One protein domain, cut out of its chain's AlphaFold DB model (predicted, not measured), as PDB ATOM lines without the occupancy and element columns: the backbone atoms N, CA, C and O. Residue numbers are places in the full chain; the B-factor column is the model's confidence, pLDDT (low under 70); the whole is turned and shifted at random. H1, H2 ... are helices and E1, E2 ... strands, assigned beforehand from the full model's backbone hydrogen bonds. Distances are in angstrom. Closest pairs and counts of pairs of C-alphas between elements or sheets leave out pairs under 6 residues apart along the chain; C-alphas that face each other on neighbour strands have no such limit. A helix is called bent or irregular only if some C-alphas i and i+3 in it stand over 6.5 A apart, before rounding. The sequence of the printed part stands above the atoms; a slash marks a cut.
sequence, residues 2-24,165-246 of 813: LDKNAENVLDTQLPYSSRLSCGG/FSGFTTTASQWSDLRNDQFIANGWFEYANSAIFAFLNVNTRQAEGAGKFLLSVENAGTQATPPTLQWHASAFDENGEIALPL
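This is residues 2 to 24 and 165 to 246 of the 813 residues of the protein "Cytochrome C" of Methylococcaceae bacterium (UniProt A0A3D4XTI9). H4 lies in the middle, with H3 folded back side by side with it as a helical hairpin and the strand hairpin E1 E2 next to H4 on another side, round the corner from H3; the short H1 sits by E2, and the short H2 lies past H4 on the side away from H3. Loops at opposite ends, round Ala 207 and Ala 224, make the longest axis. The 105 printed residues hold H1, H2, H3, H4, E1 and E2 in that order, the two strands antiparallel; the class is mixed, helices and strands, with 43 residues in named elements, under half. The whole is compact, with a radius of gyration of the C-alphas of 13.6 A and spans of 40 by 31 by 23 A.

H1, residues 9 to 12, begins at C-alpha 9 (26.798, 134.366, 128.003) and is 5.2 A long. H2, residues 18 to 22, is 5.5 A long. H3, residues 172 to 186, is 20.4 A long, and H4, residues 189 to 198, is 16.4 A. E1, residues 215 to 219, is 11.9 A long; E2, residues 228 to 231, is 10.1 A and ends at C-alpha 231 (25.342, 132.071, 134.442).

H1's closest C-alpha to E2 is that of Leu 10, 5.5 A from Trp 231's. H2 and H4 are close but not clearly touching, the closest C-alphas, of Ser 18 and Asn 193, 7.6 A apart. H3 and H4 touch, the closest C-alphas, of Arg 179 and Ala 192, 5.0 A apart, at a shallow tilt of 27 degrees, opposite ways. The closest C-alphas of H4 and E1, of Ala 198 and Leu 215, are 4.7 A apart. H3 is apart from both strands. In the hairpin E1 E2, N 216 and O 230 are within hydrogen-bond range at 2.8 A. H4 is irregular, C-alphas 190 and 193 being 7.2 A apart. Every O i to N i+4 pair is within range in H2, 7 of 11 in H3 and 0 of 6 in H4, where 5 of 7 O i to N i+3 pairs are; H1 is too short for such a pair.

The farthest C-alphas, of Ala 207 and Ala 224, are 41.3 A apart. Residues 25 to 164 are not printed; C-alphas 24 and 165 are 24.5 A apart across the cut. The link H4 to E1 is long, and its residues 204 to 211 have pLDDT under 70.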
ATOM      1  N   LEU A   2      30.351 132.110 124.330       94.94
ATOM      2  CA  LEU A   2      29.502 133.021 123.558       94.94
ATOM      3  C   LEU A   2      28.099 132.457 123.306       94.94
ATOM      4  O   LEU A   2      27.936 131.241 123.162       94.94
ATOM      5  N   ASP A   3      27.117 133.350 123.223       96.31
ATOM      6  CA  ASP A   3      25.772 133.067 122.717       96.31
ATOM      7  C   ASP A   3      25.696 133.195 121.184       96.31
ATOM      8  O   ASP A   3      26.713 133.427 120.525       96.31
ATOM      9  N   LYS A   4      24.496 133.046 120.601       94.19
ATOM     10  CA  LYS A   4      24.265 133.128 119.143       94.19
ATOM     11  C   LYS A   4      24.575 134.490 118.498       94.19
ATOM     12  O   LYS A   4      24.676 134.558 117.275       94.19
ATOM     13  N   ASN A   5      24.688 135.558 119.287       95.19
ATOM     14  CA  ASN A   5      24.988 136.914 118.821       95.19
ATOM     15  C   ASN A   5      26.480 137.252 118.963       95.19
ATOM     16  O   ASN A   5      26.878 138.380 118.685       95.19
ATOM     17  N   ALA A   6      27.300 136.271 119.356       95.19
ATOM     18  CA  ALA A   6      28.718 136.424 119.669       95.19
ATOM     19  C   ALA A   6      28.984 137.313 120.898       95.19
ATOM     20  O   ALA A   6      30.083 137.847 121.047       95.19
ATOM     21  N   GLU A   7      28.004 137.430 121.794       95.69
ATOM     22  CA  GLU A   7      28.138 138.123 123.075       95.69
ATOM     23  C   GLU A   7      28.450 137.115 124.190       95.69
ATOM     24  O   GLU A   7      28.172 135.918 124.066       95.69
ATOM     25  N   ASN A   8      29.085 137.566 125.276       94.06
ATOM     26  CA  ASN A   8      29.422 136.673 126.382       94.06
ATOM     27  C   ASN A   8      28.142 136.241 127.113       94.06
ATOM     28  O   ASN A   8      27.349 137.080 127.536       94.06
ATOM     29  N   VAL A   9      27.975 134.932 127.316       94.69
ATOM     30  CA  VAL A   9      26.798 134.366 128.003       94.69
ATOM     31  C   VAL A   9      26.628 134.897 129.431       94.69
ATOM     32  O   VAL A   9      25.515 134.925 129.949       94.69
ATOM     33  N   LEU A  10      27.719 135.340 130.068       92.62
ATOM     34  CA  LEU A  10      27.678 135.961 131.388       92.62
ATOM     35  C   LEU A  10      26.954 137.315 131.370       92.62
ATOM     36  O   LEU A  10      26.269 137.655 132.333       92.62
ATOM     37  N   ASP A  11      27.075 138.069 130.282       93.69
ATOM     38  CA  ASP A  11      26.468 139.393 130.161       93.69
ATOM     39  C   ASP A  11      25.013 139.285 129.701       93.69
ATOM     40  O   ASP A  11      24.132 139.970 130.222       93.69
ATOM     41  N   THR A  12      24.747 138.397 128.743       95.69
ATOM     42  CA  THR A  12      23.429 138.289 128.103       95.69
ATOM     43  C   THR A  12      22.479 137.349 128.825       95.69
ATOM     44  O   THR A  12      21.265 137.455 128.664       95.69
ATOM     45  N   GLN A  13      23.023 136.415 129.608       95.62
ATOM     46  CA  GLN A  13      22.282 135.317 130.225       95.62
ATOM     47  C   GLN A  13      21.549 134.425 129.203       95.62
ATOM     48  O   GLN A  13      20.644 133.664 129.551       95.62
ATOM     49  N   LEU A  14      21.944 134.499 127.929       96.38
ATOM     50  CA  LEU A  14      21.361 133.729 126.837       96.38
ATOM     51  C   LEU A  14      22.015 132.342 126.707       96.38
ATOM     52  O   LEU A  14      23.034 132.052 127.347       96.38
ATOM     53  N   PRO A  15      21.418 131.441 125.903       97.06
ATOM     54  CA  PRO A  15      21.993 130.131 125.638       97.06
ATOM     55  C   PRO A  15      23.366 130.193 124.975       97.06
ATOM     56  O   PRO A  15      23.624 130.998 124.083       97.06
ATOM     57  N   TYR A  16      24.213 129.250 125.363       95.81
ATOM     58  CA  TYR A  16      25.502 128.971 124.744       95.81
ATOM     59  C   TYR A  16      25.362 128.523 123.278       95.81
ATOM     60  O   TYR A  16      24.604 127.599 122.978       95.81
ATOM     61  N   SER A  17      26.176 129.105 122.388       96.19
ATOM     62  CA  SER A  17      26.366 128.648 121.006       96.19
ATOM     63  C   SER A  17      27.668 127.855 120.875       96.19
ATOM     64  O   SER A  17      28.769 128.388 121.069       96.19
ATOM     65  N   SER A  18      27.553 126.586 120.464       94.75
ATOM     66  CA  SER A  18      28.703 125.758 120.083       94.75
ATOM     67  C   SER A  18      29.444 126.363 118.899       94.75
ATOM     68  O   SER A  18      30.673 126.346 118.859       94.75
ATOM     69  N   ARG A  19      28.714 126.908 117.924       93.44
ATOM     70  CA  ARG A  19      29.306 127.464 116.708       93.44
ATOM     71  C   ARG A  19      30.171 128.672 116.981       93.44
ATOM     72  O   ARG A  19      31.242 128.769 116.397       93.44
ATOM     73  N   LEU A  20      29.748 129.556 117.870       94.94
ATOM     74  CA  LEU A  20      30.513 130.764 118.160       94.94
ATOM     75  C   LEU A  20      31.580 130.522 119.224       94.94
ATOM     76  O   LEU A  20      32.680 131.056 119.112       94.94
ATOM     77  N   SER A  21      31.318 129.648 120.197       92.69
ATOM     78  CA  SER A  21      32.301 129.332 121.236       92.69
ATOM     79  C   SER A  21      33.426 128.411 120.756       92.69
ATOM     80  O   SER A  21      34.576 128.622 121.129       92.69
ATOM     81  N   CYS A  22      33.124 127.400 119.933       91.44
ATOM     82  CA  CYS A  22      34.123 126.457 119.412       91.44
ATOM     83  C   CYS A  22      34.591 126.814 117.993       91.44
ATOM     84  O   CYS A  22      35.718 126.482 117.618       91.44
ATOM     85  N   GLY A  23      33.763 127.490 117.189       90.50
ATOM     86  CA  GLY A  23      34.035 127.715 115.765       90.50
ATOM     87  C   GLY A  23      35.181 128.675 115.455       90.50
ATOM     88  O   GLY A  23      35.706 128.650 114.348       90.50
ATOM     89  N   GLY A  24      35.646 129.455 116.437       87.38
ATOM     90  CA  GLY A  24      36.891 130.218 116.301       87.38
ATOM     91  C   GLY A  24      38.135 129.330 116.142       87.38
ATOM     92  O   GLY A  24      39.157 129.787 115.634       87.38
ATOM     93  N   PHE A 165      32.812 113.322 132.038       84.44
ATOM     94  CA  PHE A 165      31.672 113.046 132.922       84.44
ATOM     95  C   PHE A 165      32.060 112.689 134.359       84.44
ATOM     96  O   PHE A 165      31.201 112.749 135.234       84.44
ATOM     97  N   SER A 166      33.333 112.390 134.651       79.44
ATOM     98  CA  SER A 166      33.786 112.286 136.049       79.44
ATOM     99  C   SER A 166      33.699 113.621 136.804       79.44
ATOM    100  O   SER A 166      33.660 113.631 138.030       79.44
ATOM    101  N   GLY A 167      33.624 114.743 136.080       77.81
ATOM    102  CA  GLY A 167      33.373 116.070 136.635       77.81
ATOM    103  C   GLY A 167      31.898 116.367 136.921       77.81
ATOM    104  O   GLY A 167      31.593 117.465 137.386       77.81
ATOM    105  N   PHE A 168      30.968 115.448 136.642       81.69
ATOM    106  CA  PHE A 168      29.575 115.623 137.048       81.69
ATOM    107  C   PHE A 168      29.418 115.284 138.527       81.69
ATOM    108  O   PHE A 168      29.850 114.232 138.992       81.69
ATOM    109  N   THR A 169      28.752 116.159 139.275       70.25
ATOM    110  CA  THR A 169      28.398 115.889 140.680       70.25
ATOM    111  C   THR A 169      27.131 115.050 140.817       70.25
ATOM    112  O   THR A 169      26.734 114.694 141.924       70.25
ATOM    113  N   THR A 170      26.472 114.760 139.697       76.19
ATOM    114  CA  THR A 170      25.269 113.939 139.609       76.19
ATOM    115  C   THR A 170      25.369 112.959 138.436       76.19
ATOM    116  O   THR A 170      26.385 112.895 137.743       76.19
ATOM    117  N   THR A 171      24.341 112.138 138.207       77.19
ATOM    118  CA  THR A 171      24.343 111.201 137.079       77.19
ATOM    119  C   THR A 171      24.132 111.935 135.754       77.19
ATOM    120  O   THR A 171      23.297 112.831 135.650       77.19
ATOM    121  N   ALA A 172      24.809 111.487 134.691       80.06
ATOM    122  CA  ALA A 172      24.622 112.025 133.338       80.06
ATOM    123  C   ALA A 172      23.164 111.943 132.830       80.06
ATOM    124  O   ALA A 172      22.770 112.708 131.952       80.06
ATOM    125  N   SER A 173      22.338 111.070 133.420       83.12
ATOM    126  CA  SER A 173      20.903 111.009 133.137       83.12
ATOM    127  C   SER A 173      20.175 112.309 133.483       83.12
ATOM    128  O   SER A 173      19.315 112.717 132.721       83.12
ATOM    129  N   GLN A 174      20.547 113.008 134.560       87.88
ATOM    130  CA  GLN A 174      19.874 114.255 134.943       87.88
ATOM    131  C   GLN A 174      20.122 115.383 133.937       87.88
ATOM    132  O   GLN A 174      19.208 116.142 133.618       87.88
ATOM    133  N   TRP A 175      21.339 115.457 133.385       90.88
ATOM    134  CA  TRP A 175      21.628 116.325 132.244       90.88
ATOM    135  C   TRP A 175      20.765 115.958 131.035       90.88
ATOM    136  O   TRP A 175      20.148 116.838 130.431       90.88
ATOM    137  N   SER A 176      20.690 114.664 130.712       89.62
ATOM    138  CA  SER A 176      19.860 114.163 129.615       89.62
ATOM    139  C   SER A 176      18.385 114.535 129.795       89.62
ATOM    140  O   SER A 176      17.755 114.960 128.829       89.62
ATOM    141  N   ASP A 177      17.848 114.447 131.013       92.62
ATOM    142  CA  ASP A 177      16.449 114.762 131.315       92.62
ATOM    143  C   ASP A 177      16.177 116.275 131.192       92.62
ATOM    144  O   ASP A 177      15.192 116.678 130.574       92.62
ATOM    145  N   LEU A 178      17.070 117.146 131.688       94.75
ATOM    146  CA  LEU A 178      16.935 118.598 131.494       94.75
ATOM    147  C   LEU A 178      16.973 118.972 130.003       94.75
ATOM    148  O   LEU A 178      16.124 119.724 129.517       94.75
ATOM    149  N   ARG A 179      17.947 118.427 129.267       95.00
ATOM    150  CA  ARG A 179      18.113 118.676 127.832       95.00
ATOM    151  C   ARG A 179      16.893 118.200 127.039       95.00
ATOM    152  O   ARG A 179      16.321 118.972 126.275       95.00
ATOM    153  N   ASN A 180      16.516 116.934 127.195       94.25
ATOM    154  CA  ASN A 180      15.550 116.275 126.318       94.25
ATOM    155  C   ASN A 180      14.103 116.469 126.786       94.25
ATOM    156  O   ASN A 180      13.256 116.885 125.994       94.25
ATOM    157  N   ASP A 181      13.828 116.228 128.067       94.25
ATOM    158  CA  ASP A 181      12.459 116.162 128.590       94.25
ATOM    159  C   ASP A 181      11.923 117.536 129.016       94.25
ATOM    160  O   ASP A 181      10.714 117.701 129.179       94.25
ATOM    161  N   GLN A 182      12.797 118.540 129.157       95.44
ATOM    162  CA  GLN A 182      12.395 119.910 129.482       95.44
ATOM    163  C   GLN A 182      12.648 120.866 128.314       95.44
ATOM    164  O   GLN A 182      11.686 121.356 127.726       95.44
ATOM    165  N   PHE A 183      13.900 121.116 127.919       97.50
ATOM    166  CA  PHE A 183      14.181 122.100 126.863       97.50
ATOM    167  C   PHE A 183      13.653 121.654 125.496       97.50
ATOM    168  O   PHE A 183      12.821 122.338 124.891       97.50
ATOM    169  N   ILE A 184      14.078 120.483 125.020       96.81
ATOM    170  CA  ILE A 184      13.712 119.988 123.689       96.81
ATOM    171  C   ILE A 184      12.218 119.650 123.613       96.81
ATOM    172  O   ILE A 184      11.546 120.110 122.686       96.81
ATOM    173  N   ALA A 185      11.655 118.929 124.588       95.50
ATOM    174  CA  ALA A 185      10.229 118.588 124.609       95.50
ATOM    175  C   ALA A 185       9.316 119.831 124.529       95.50
ATOM    176  O   ALA A 185       8.338 119.849 123.763       95.50
ATOM    177  N   ASN A 186       9.680 120.914 125.230       95.50
ATOM    178  CA  ASN A 186       8.969 122.197 125.181       95.50
ATOM    179  C   ASN A 186       9.236 123.014 123.901       95.50
ATOM    180  O   ASN A 186       8.539 123.996 123.636       95.50
ATOM    181  N   GLY A 187      10.167 122.577 123.052       95.94
ATOM    182  CA  GLY A 187      10.492 123.216 121.779       95.94
ATOM    183  C   GLY A 187      11.500 124.357 121.887       95.94
ATOM    184  O   GLY A 187      11.471 125.237 121.036       95.94
ATOM    185  N   TRP A 188      12.357 124.364 122.906       97.31
ATOM    186  CA  TRP A 188      13.446 125.331 123.084       97.31
ATOM    187  C   TRP A 188      14.782 124.697 122.692       97.31
ATOM    188  O   TRP A 188      15.633 124.410 123.532       97.31
ATOM    189  N   PHE A 189      14.942 124.434 121.398       97.81
ATOM    190  CA  PHE A 189      16.084 123.710 120.838       97.81
ATOM    191  C   PHE A 189      17.420 124.432 121.066       97.81
ATOM    192  O   PHE A 189      18.394 123.788 121.447       97.81
ATOM    193  N   GLU A 190      17.447 125.762 120.962       97.12
ATOM    194  CA  GLU A 190      18.651 126.582 121.196       97.12
ATOM    195  C   GLU A 190      19.254 126.408 122.604       97.12
ATOM    196  O   GLU A 190      20.454 126.575 122.806       97.12
ATOM    197  N   TYR A 191      18.438 126.027 123.592       97.50
ATOM    198  CA  TYR A 191      18.862 125.885 124.989       97.50
ATOM    199  C   TYR A 191      19.526 124.534 125.276       97.50
ATOM    200  O   TYR A 191      20.206 124.388 126.294       97.50
ATOM    201  N   ALA A 192      19.356 123.541 124.394       96.56
ATOM    202  CA  ALA A 192      19.734 122.151 124.639       96.56
ATOM    203  C   ALA A 192      21.208 121.988 125.047       96.56
ATOM    204  O   ALA A 192      21.498 121.345 126.057       96.56
ATOM    205  N   ASN A 193      22.130 122.628 124.322       95.88
ATOM    206  CA  ASN A 193      23.570 122.496 124.575       95.88
ATOM    207  C   ASN A 193      23.999 123.196 125.878       95.88
ATOM    208  O   ASN A 193      25.007 122.825 126.476       95.88
ATOM    209  N   SER A 194      23.220 124.173 126.361       95.81
ATOM    210  CA  SER A 194      23.502 124.860 127.630       95.81
ATOM    211  C   SER A 194      23.254 123.960 128.841       95.81
ATOM    212  O   SER A 194      23.891 124.138 129.877       95.81
ATOM    213  N   ALA A 195      22.368 122.963 128.716       94.94
ATOM    214  CA  ALA A 195      21.946 122.105 129.823       94.94
ATOM    215  C   ALA A 195      23.121 121.440 130.558       94.94
ATOM    216  O   ALA A 195      23.059 121.259 131.771       94.94
ATOM    217  N   ILE A 196      24.203 121.094 129.852       92.62
ATOM    218  CA  ILE A 196      25.348 120.387 130.442       92.62
ATOM    219  C   ILE A 196      26.070 121.214 131.516       92.62
ATOM    220  O   ILE A 196      26.602 120.666 132.482       92.62
ATOM    221  N   PHE A 197      26.037 122.541 131.397       92.00
ATOM    222  CA  PHE A 197      26.714 123.457 132.313       92.00
ATOM    223  C   PHE A 197      26.047 123.573 133.683       92.00
ATOM    224  O   PHE A 197      26.684 124.051 134.622       92.00
ATOM    225  N   ALA A 198      24.805 123.098 133.809       91.44
ATOM    226  CA  ALA A 198      24.125 122.981 135.095       91.44
ATOM    227  C   ALA A 198      24.654 121.817 135.952       91.44
ATOM    228  O   ALA A 198      24.394 121.768 137.150       91.44
ATOM    229  N   PHE A 199      25.407 120.890 135.349       88.88
ATOM    230  CA  PHE A 199      25.881 119.664 136.003       88.88
ATOM    231  C   PHE A 199      27.403 119.521 135.994       88.88
ATOM    232  O   PHE A 199      27.966 118.802 136.819       88.88
ATOM    233  N   LEU A 200      28.080 120.199 135.064       86.19
ATOM    234  CA  LEU A 200      29.528 120.156 134.952       86.19
ATOM    235  C   LEU A 200      30.200 121.021 136.023       86.19
ATOM    236  O   LEU A 200      30.106 122.248 135.988       86.19
ATOM    237  N   ASN A 201      30.955 120.387 136.921       81.62
ATOM    238  CA  ASN A 201      31.872 121.099 137.801       81.62
ATOM    239  C   ASN A 201      33.134 121.503 137.025       81.62
ATOM    240  O   ASN A 201      33.910 120.652 136.584       81.62
ATOM    241  N   VAL A 202      33.369 122.808 136.890       78.19
ATOM    242  CA  VAL A 202      34.519 123.343 136.146       78.19
ATOM    243  C   VAL A 202      35.766 123.571 137.002       78.19
ATOM    244  O   VAL A 202      36.827 123.885 136.470       78.19
ATOM    245  N   ASN A 203      35.688 123.375 138.320       70.00
ATOM    246  CA  ASN A 203      36.840 123.490 139.214       70.00
ATOM    247  C   ASN A 203      37.351 122.109 139.646       70.00
ATOM    248  O   ASN A 203      37.049 121.623 140.733       70.00
ATOM    249  N   THR A 204      38.157 121.474 138.794       56.03
ATOM    250  CA  THR A 204      38.692 120.117 139.026       56.03
ATOM    251  C   THR A 204      39.896 120.057 139.979       56.03
ATOM    252  O   THR A 204      40.458 118.984 140.182       56.03
ATOM    253  N   ARG A 205      40.333 121.189 140.557       52.41
ATOM    254  CA  ARG A 205      41.573 121.299 141.359       52.41
ATOM    255  C   ARG A 205      41.361 121.554 142.859       52.41
ATOM    256  O   ARG A 205      42.346 121.740 143.568       52.41
ATOM    257  N   GLN A 206      40.123 121.578 143.356       52.75
ATOM    258  CA  GLN A 206      39.820 121.751 144.787       52.75
ATOM    259  C   GLN A 206      39.173 120.500 145.401       52.75
ATOM    260  O   GLN A 206      38.742 119.602 144.682       52.75
ATOM    261  N   ALA A 207      39.166 120.433 146.738       50.56
ATOM    262  CA  ALA A 207      38.636 119.311 147.515       50.56
ATOM    263  C   ALA A 207      37.151 119.019 147.209       50.56
ATOM    264  O   ALA A 207      36.399 119.921 146.827       50.56
ATOM    265  N   GLU A 208      36.735 117.762 147.405       46.94
ATOM    266  CA  GLU A 208      35.336 117.321 147.291       46.94
ATOM    267  C   GLU A 208      34.380 118.282 148.022       46.94
ATOM    268  O   GLU A 208      34.579 118.601 149.193       46.94
ATOM    269  N   GLY A 209      33.337 118.747 147.322       51.66
ATOM    270  CA  GLY A 209      32.289 119.619 147.875       51.66
ATOM    271  C   GLY A 209      32.365 121.106 147.493       51.66
ATOM    272  O   GLY A 209      31.399 121.823 147.730       51.66
ATOM    273  N   ALA A 210      33.439 121.574 146.845       55.72
ATOM    274  CA  ALA A 210      33.596 122.964 146.378       55.72
ATOM    275  C   ALA A 210      33.190 123.170 144.897       55.72
ATOM    276  O   ALA A 210      33.877 123.862 144.142       55.72
ATOM    277  N   GLY A 211      32.112 122.513 144.451       62.78
ATOM    278  CA  GLY A 211      31.696 122.496 143.044       62.78
ATOM    279  C   GLY A 211      31.422 123.897 142.489       62.78
ATOM    280  O   GLY A 211      30.617 124.644 143.041       62.78
ATOM    281  N   LYS A 212      32.089 124.251 141.388       72.69
ATOM    282  CA  LYS A 212      31.888 125.508 140.659       72.69
ATOM    283  C   LYS A 212      31.102 125.176 139.397       72.69
ATOM    284  O   LYS A 212      31.670 124.621 138.458       72.69
ATOM    285  N   PHE A 213      29.807 125.464 139.394       82.00
ATOM    286  CA  PHE A 213      28.941 125.260 138.231       82.00
ATOM    287  C   PHE A 213      28.834 126.555 137.435       82.00
ATOM    288  O   PHE A 213      28.837 127.646 138.007       82.00
ATOM    289  N   LEU A 214      28.762 126.428 136.114       86.50
ATOM    290  CA  LEU A 214      28.672 127.580 135.219       86.50
ATOM    291  C   LEU A 214      27.258 128.140 135.138       86.50
ATOM    292  O   LEU A 214      27.106 129.339 134.927       86.50
ATOM    293  N   LEU A 215      26.250 127.286 135.308       92.25
ATOM    294  CA  LEU A 215      24.859 127.612 135.038       92.25
ATOM    295  C   LEU A 215      23.942 127.095 136.152       92.25
ATOM    296  O   LEU A 215      24.086 125.974 136.633       92.25
ATOM    297  N   SER A 216      22.942 127.888 136.510       93.12
ATOM    298  CA  SER A 216      21.714 127.422 137.148       93.12
ATOM    299  C   SER A 216      20.530 127.676 136.223       93.12
ATOM    300  O   SER A 216      20.507 128.647 135.474       93.12
ATOM    301  N   VAL A 217      19.548 126.779 136.257       95.19
ATOM    302  CA  VAL A 217      18.298 126.934 135.505       95.19
ATOM    303  C   VAL A 217      17.216 127.319 136.498       95.19
ATOM    304  O   VAL A 217      16.722 126.467 137.233       95.19
ATOM    305  N   GLU A 218      16.879 128.609 136.553       95.19
ATOM    306  CA  GLU A 218      15.874 129.135 137.488       95.19
ATOM    307  C   GLU A 218      14.469 128.641 137.128       95.19
ATOM    308  O   GLU A 218      13.653 128.325 137.993       95.19
ATOM    309  N   ASN A 219      14.194 128.547 135.827       93.06
ATOM    310  CA  ASN A 219      12.958 128.013 135.285       93.06
ATOM    311  C   ASN A 219      13.266 127.295 133.971       93.06
ATOM    312  O   ASN A 219      13.878 127.876 133.079       93.06
ATOM    313  N   ALA A 220      12.835 126.045 133.824       92.56
ATOM    314  CA  ALA A 220      13.101 125.277 132.609       92.56
ATOM    315  C   ALA A 220      12.194 125.638 131.418       92.56
ATOM    316  O   ALA A 220      12.288 125.040 130.346       92.56
ATOM    317  N   GLY A 221      11.321 126.626 131.599       93.00
ATOM    318  CA  GLY A 221      10.357 127.075 130.616       93.00
ATOM    319  C   GLY A 221       9.143 126.157 130.507       93.00
ATOM    320  O   GLY A 221       9.002 125.131 131.172       93.00
ATOM    321  N   THR A 222       8.239 126.554 129.623       94.00
ATOM    322  CA  THR A 222       7.089 125.763 129.172       94.00
ATOM    323  C   THR A 222       7.038 125.823 127.652       94.00
ATOM    324  O   THR A 222       7.843 126.510 127.030       94.00
ATOM    325  N   GLN A 223       6.057 125.189 127.013       89.81
ATOM    326  CA  GLN A 223       5.856 125.397 125.576       89.81
ATOM    327  C   GLN A 223       5.645 126.876 125.200       89.81
ATOM    328  O   GLN A 223       5.983 127.251 124.081       89.81
ATOM    329  N   ALA A 224       5.131 127.712 126.111       91.56
ATOM    330  CA  ALA A 224       4.850 129.126 125.861       91.56
ATOM    331  C   ALA A 224       5.972 130.074 126.321       91.56
ATOM    332  O   ALA A 224       6.165 131.124 125.714       91.56
ATOM    333  N   THR A 225       6.714 129.719 127.374       94.75
ATOM    334  CA  THR A 225       7.707 130.597 128.018       94.75
ATOM    335  C   THR A 225       9.121 130.029 127.900       94.75
ATOM    336  O   THR A 225       9.291 128.832 128.150       94.75
ATOM    337  N   PRO A 226      10.133 130.840 127.533       95.38
ATOM    338  CA  PRO A 226      11.507 130.362 127.407       95.38
ATOM    339  C   PRO A 226      12.090 129.946 128.762       95.38
ATOM    340  O   PRO A 226      11.641 130.451 129.798       95.38
ATOM    341  N   PRO A 227      13.089 129.048 128.775       97.38
ATOM    342  CA  PRO A 227      13.877 128.792 129.966       97.38
ATOM    343  C   PRO A 227      14.591 130.062 130.435       97.38
ATOM    344  O   PRO A 227      14.988 130.903 129.632       97.38
ATOM    345  N   THR A 228      14.768 130.191 131.745       97.25
ATOM    346  CA  THR A 228      15.539 131.267 132.373       97.25
ATOM    347  C   THR A 228      16.849 130.688 132.888       97.25
ATOM    348  O   THR A 228      16.852 129.813 133.759       97.25
ATOM    349  N   LEU A 229      17.950 131.144 132.293       97.12
ATOM    350  CA  LEU A 229      19.310 130.719 132.599       97.12
ATOM    351  C   LEU A 229      19.981 131.748 133.515       97.12
ATOM    352  O   LEU A 229      19.783 132.946 133.340       97.12
ATOM    353  N   GLN A 230      20.784 131.268 134.462       96.06
ATOM    354  CA  GLN A 230      21.616 132.093 135.330       96.06
ATOM    355  C   GLN A 230      23.065 131.599 135.284       96.06
ATOM    356  O   GLN A 230      23.417 130.596 135.906       96.06
ATOM    357  N   TRP A 231      23.908 132.303 134.538       93.12
ATOM    358  CA  TRP A 231      25.342 132.071 134.442       93.12
ATOM    359  C   TRP A 231      26.078 132.717 135.611       93.12
ATOM    360  O   TRP A 231      25.938 133.912 135.880       93.12
ATOM    361  N   HIS A 232      26.895 131.925 136.300       90.56
ATOM    362  CA  HIS A 232      27.557 132.353 137.529       90.56
ATOM    363  C   HIS A 232      28.877 133.048 137.235       90.56
ATOM    364  O   HIS A 232      29.853 132.387 136.885       90.56
ATOM    365  N   ALA A 233      28.951 134.361 137.481       88.38
ATOM    366  CA  ALA A 233      30.175 135.156 137.326       88.38
ATOM    367  C   ALA A 233      31.375 134.540 138.048       88.38
ATOM    368  O   ALA A 233      32.487 134.553 137.530       88.38
ATOM    369  N   SER A 234      31.138 133.921 139.213       83.69
ATOM    370  CA  SER A 234      32.191 133.256 139.968       83.69
ATOM    371  C   SER A 234      32.936 132.233 139.127       83.69
ATOM    372  O   SER A 234      34.118 132.069 139.377       83.69
ATOM    373  N   ALA A 235      32.273 131.555 138.175       80.12
ATOM    374  CA  ALA A 235      32.812 130.511 137.303       80.12
ATOM    375  C   ALA A 235      33.831 131.017 136.268       80.12
ATOM    376  O   ALA A 235      34.728 130.246 135.917       80.12
ATOM    377  N   PHE A 236      33.755 132.292 135.894       85.94
ATOM    378  CA  PHE A 236      34.619 132.958 134.924       85.94
ATOM    379  C   PHE A 236      35.843 133.581 135.609       85.94
ATOM    380  O   PHE A 236      35.841 133.799 136.825       85.94
ATOM    381  N   ASP A 237      36.913 133.807 134.854       84.06
ATOM    382  CA  ASP A 237      38.037 134.629 135.302       84.06
ATOM    383  C   ASP A 237      37.810 136.122 135.006       84.06
ATOM    384  O   ASP A 237      36.756 136.533 134.519       84.06
ATOM    385  N   GLU A 238      38.800 136.951 135.336       85.12
ATOM    386  CA  GLU A 238      38.750 138.408 135.160       85.12
ATOM    387  C   GLU A 238      38.603 138.863 133.699       85.12
ATOM    388  O   GLU A 238      38.162 139.985 133.460       85.12
ATOM    389  N   ASN A 239      38.913 137.992 132.732       85.00
ATOM    390  CA  ASN A 239      38.746 138.252 131.304       85.00
ATOM    391  C   ASN A 239      37.394 137.743 130.772       85.00
ATOM    392  O   ASN A 239      37.120 137.851 129.577       85.00
ATOM    393  N   GLY A 240      36.544 137.169 131.632       82.06
ATOM    394  CA  GLY A 240      35.313 136.503 131.208       82.06
ATOM    395  C   GLY A 240      35.576 135.170 130.498       82.06
ATOM    396  O   GLY A 240      34.733 134.702 129.721       82.06
ATOM    397  N   GLU A 241      36.738 134.556 130.738       84.06
ATOM    398  CA  GLU A 241      37.135 133.263 130.189       84.06
ATOM    399  C   GLU A 241      36.899 132.136 131.204       84.06
ATOM    400  O   GLU A 241      36.652 132.355 132.391       84.06
ATOM    401  N   ILE A 242      36.910 130.891 130.721       82.06
ATOM    402  CA  ILE A 242      36.679 129.699 131.544       82.06
ATOM    403  C   ILE A 242      37.654 128.585 131.168       82.06
ATOM    404  O   ILE A 242      38.009 128.411 130.002       82.06
ATOM    405  N   ALA A 243      38.014 127.761 132.148       80.62
ATOM    406  CA  ALA A 243      38.732 126.514 131.921       80.62
ATOM    407  C   ALA A 243      37.760 125.332 132.034       80.62
ATOM    408  O   ALA A 243      37.264 125.031 133.118       80.62
ATOM    409  N   LEU A 244      37.485 124.656 130.915       81.81
ATOM    410  CA  LEU A 244      36.616 123.477 130.883       81.81
ATOM    411  C   LEU A 244      37.426 122.172 130.953       81.81
ATOM    412  O   LEU A 244      38.442 122.050 130.261       81.81
ATOM    413  N   PRO A 245      36.975 121.160 131.719       82.38
ATOM    414  CA  PRO A 245      37.584 119.832 131.727       82.38
ATOM    415  C   PRO A 245      37.182 119.045 130.469       82.38
ATOM    416  O   PRO A 245      36.278 118.208 130.483       82.38
ATOM    417  N   LEU A 246      37.854 119.347 129.356       86.31
ATOM    418  CA  LEU A 246      37.611 118.713 128.064       86.31
ATOM    419  C   LEU A 246      38.608 117.583 127.788       86.31
ATOM    420  O   LEU A 246      39.814 117.696 128.014       86.31
TER     421      LEU A 246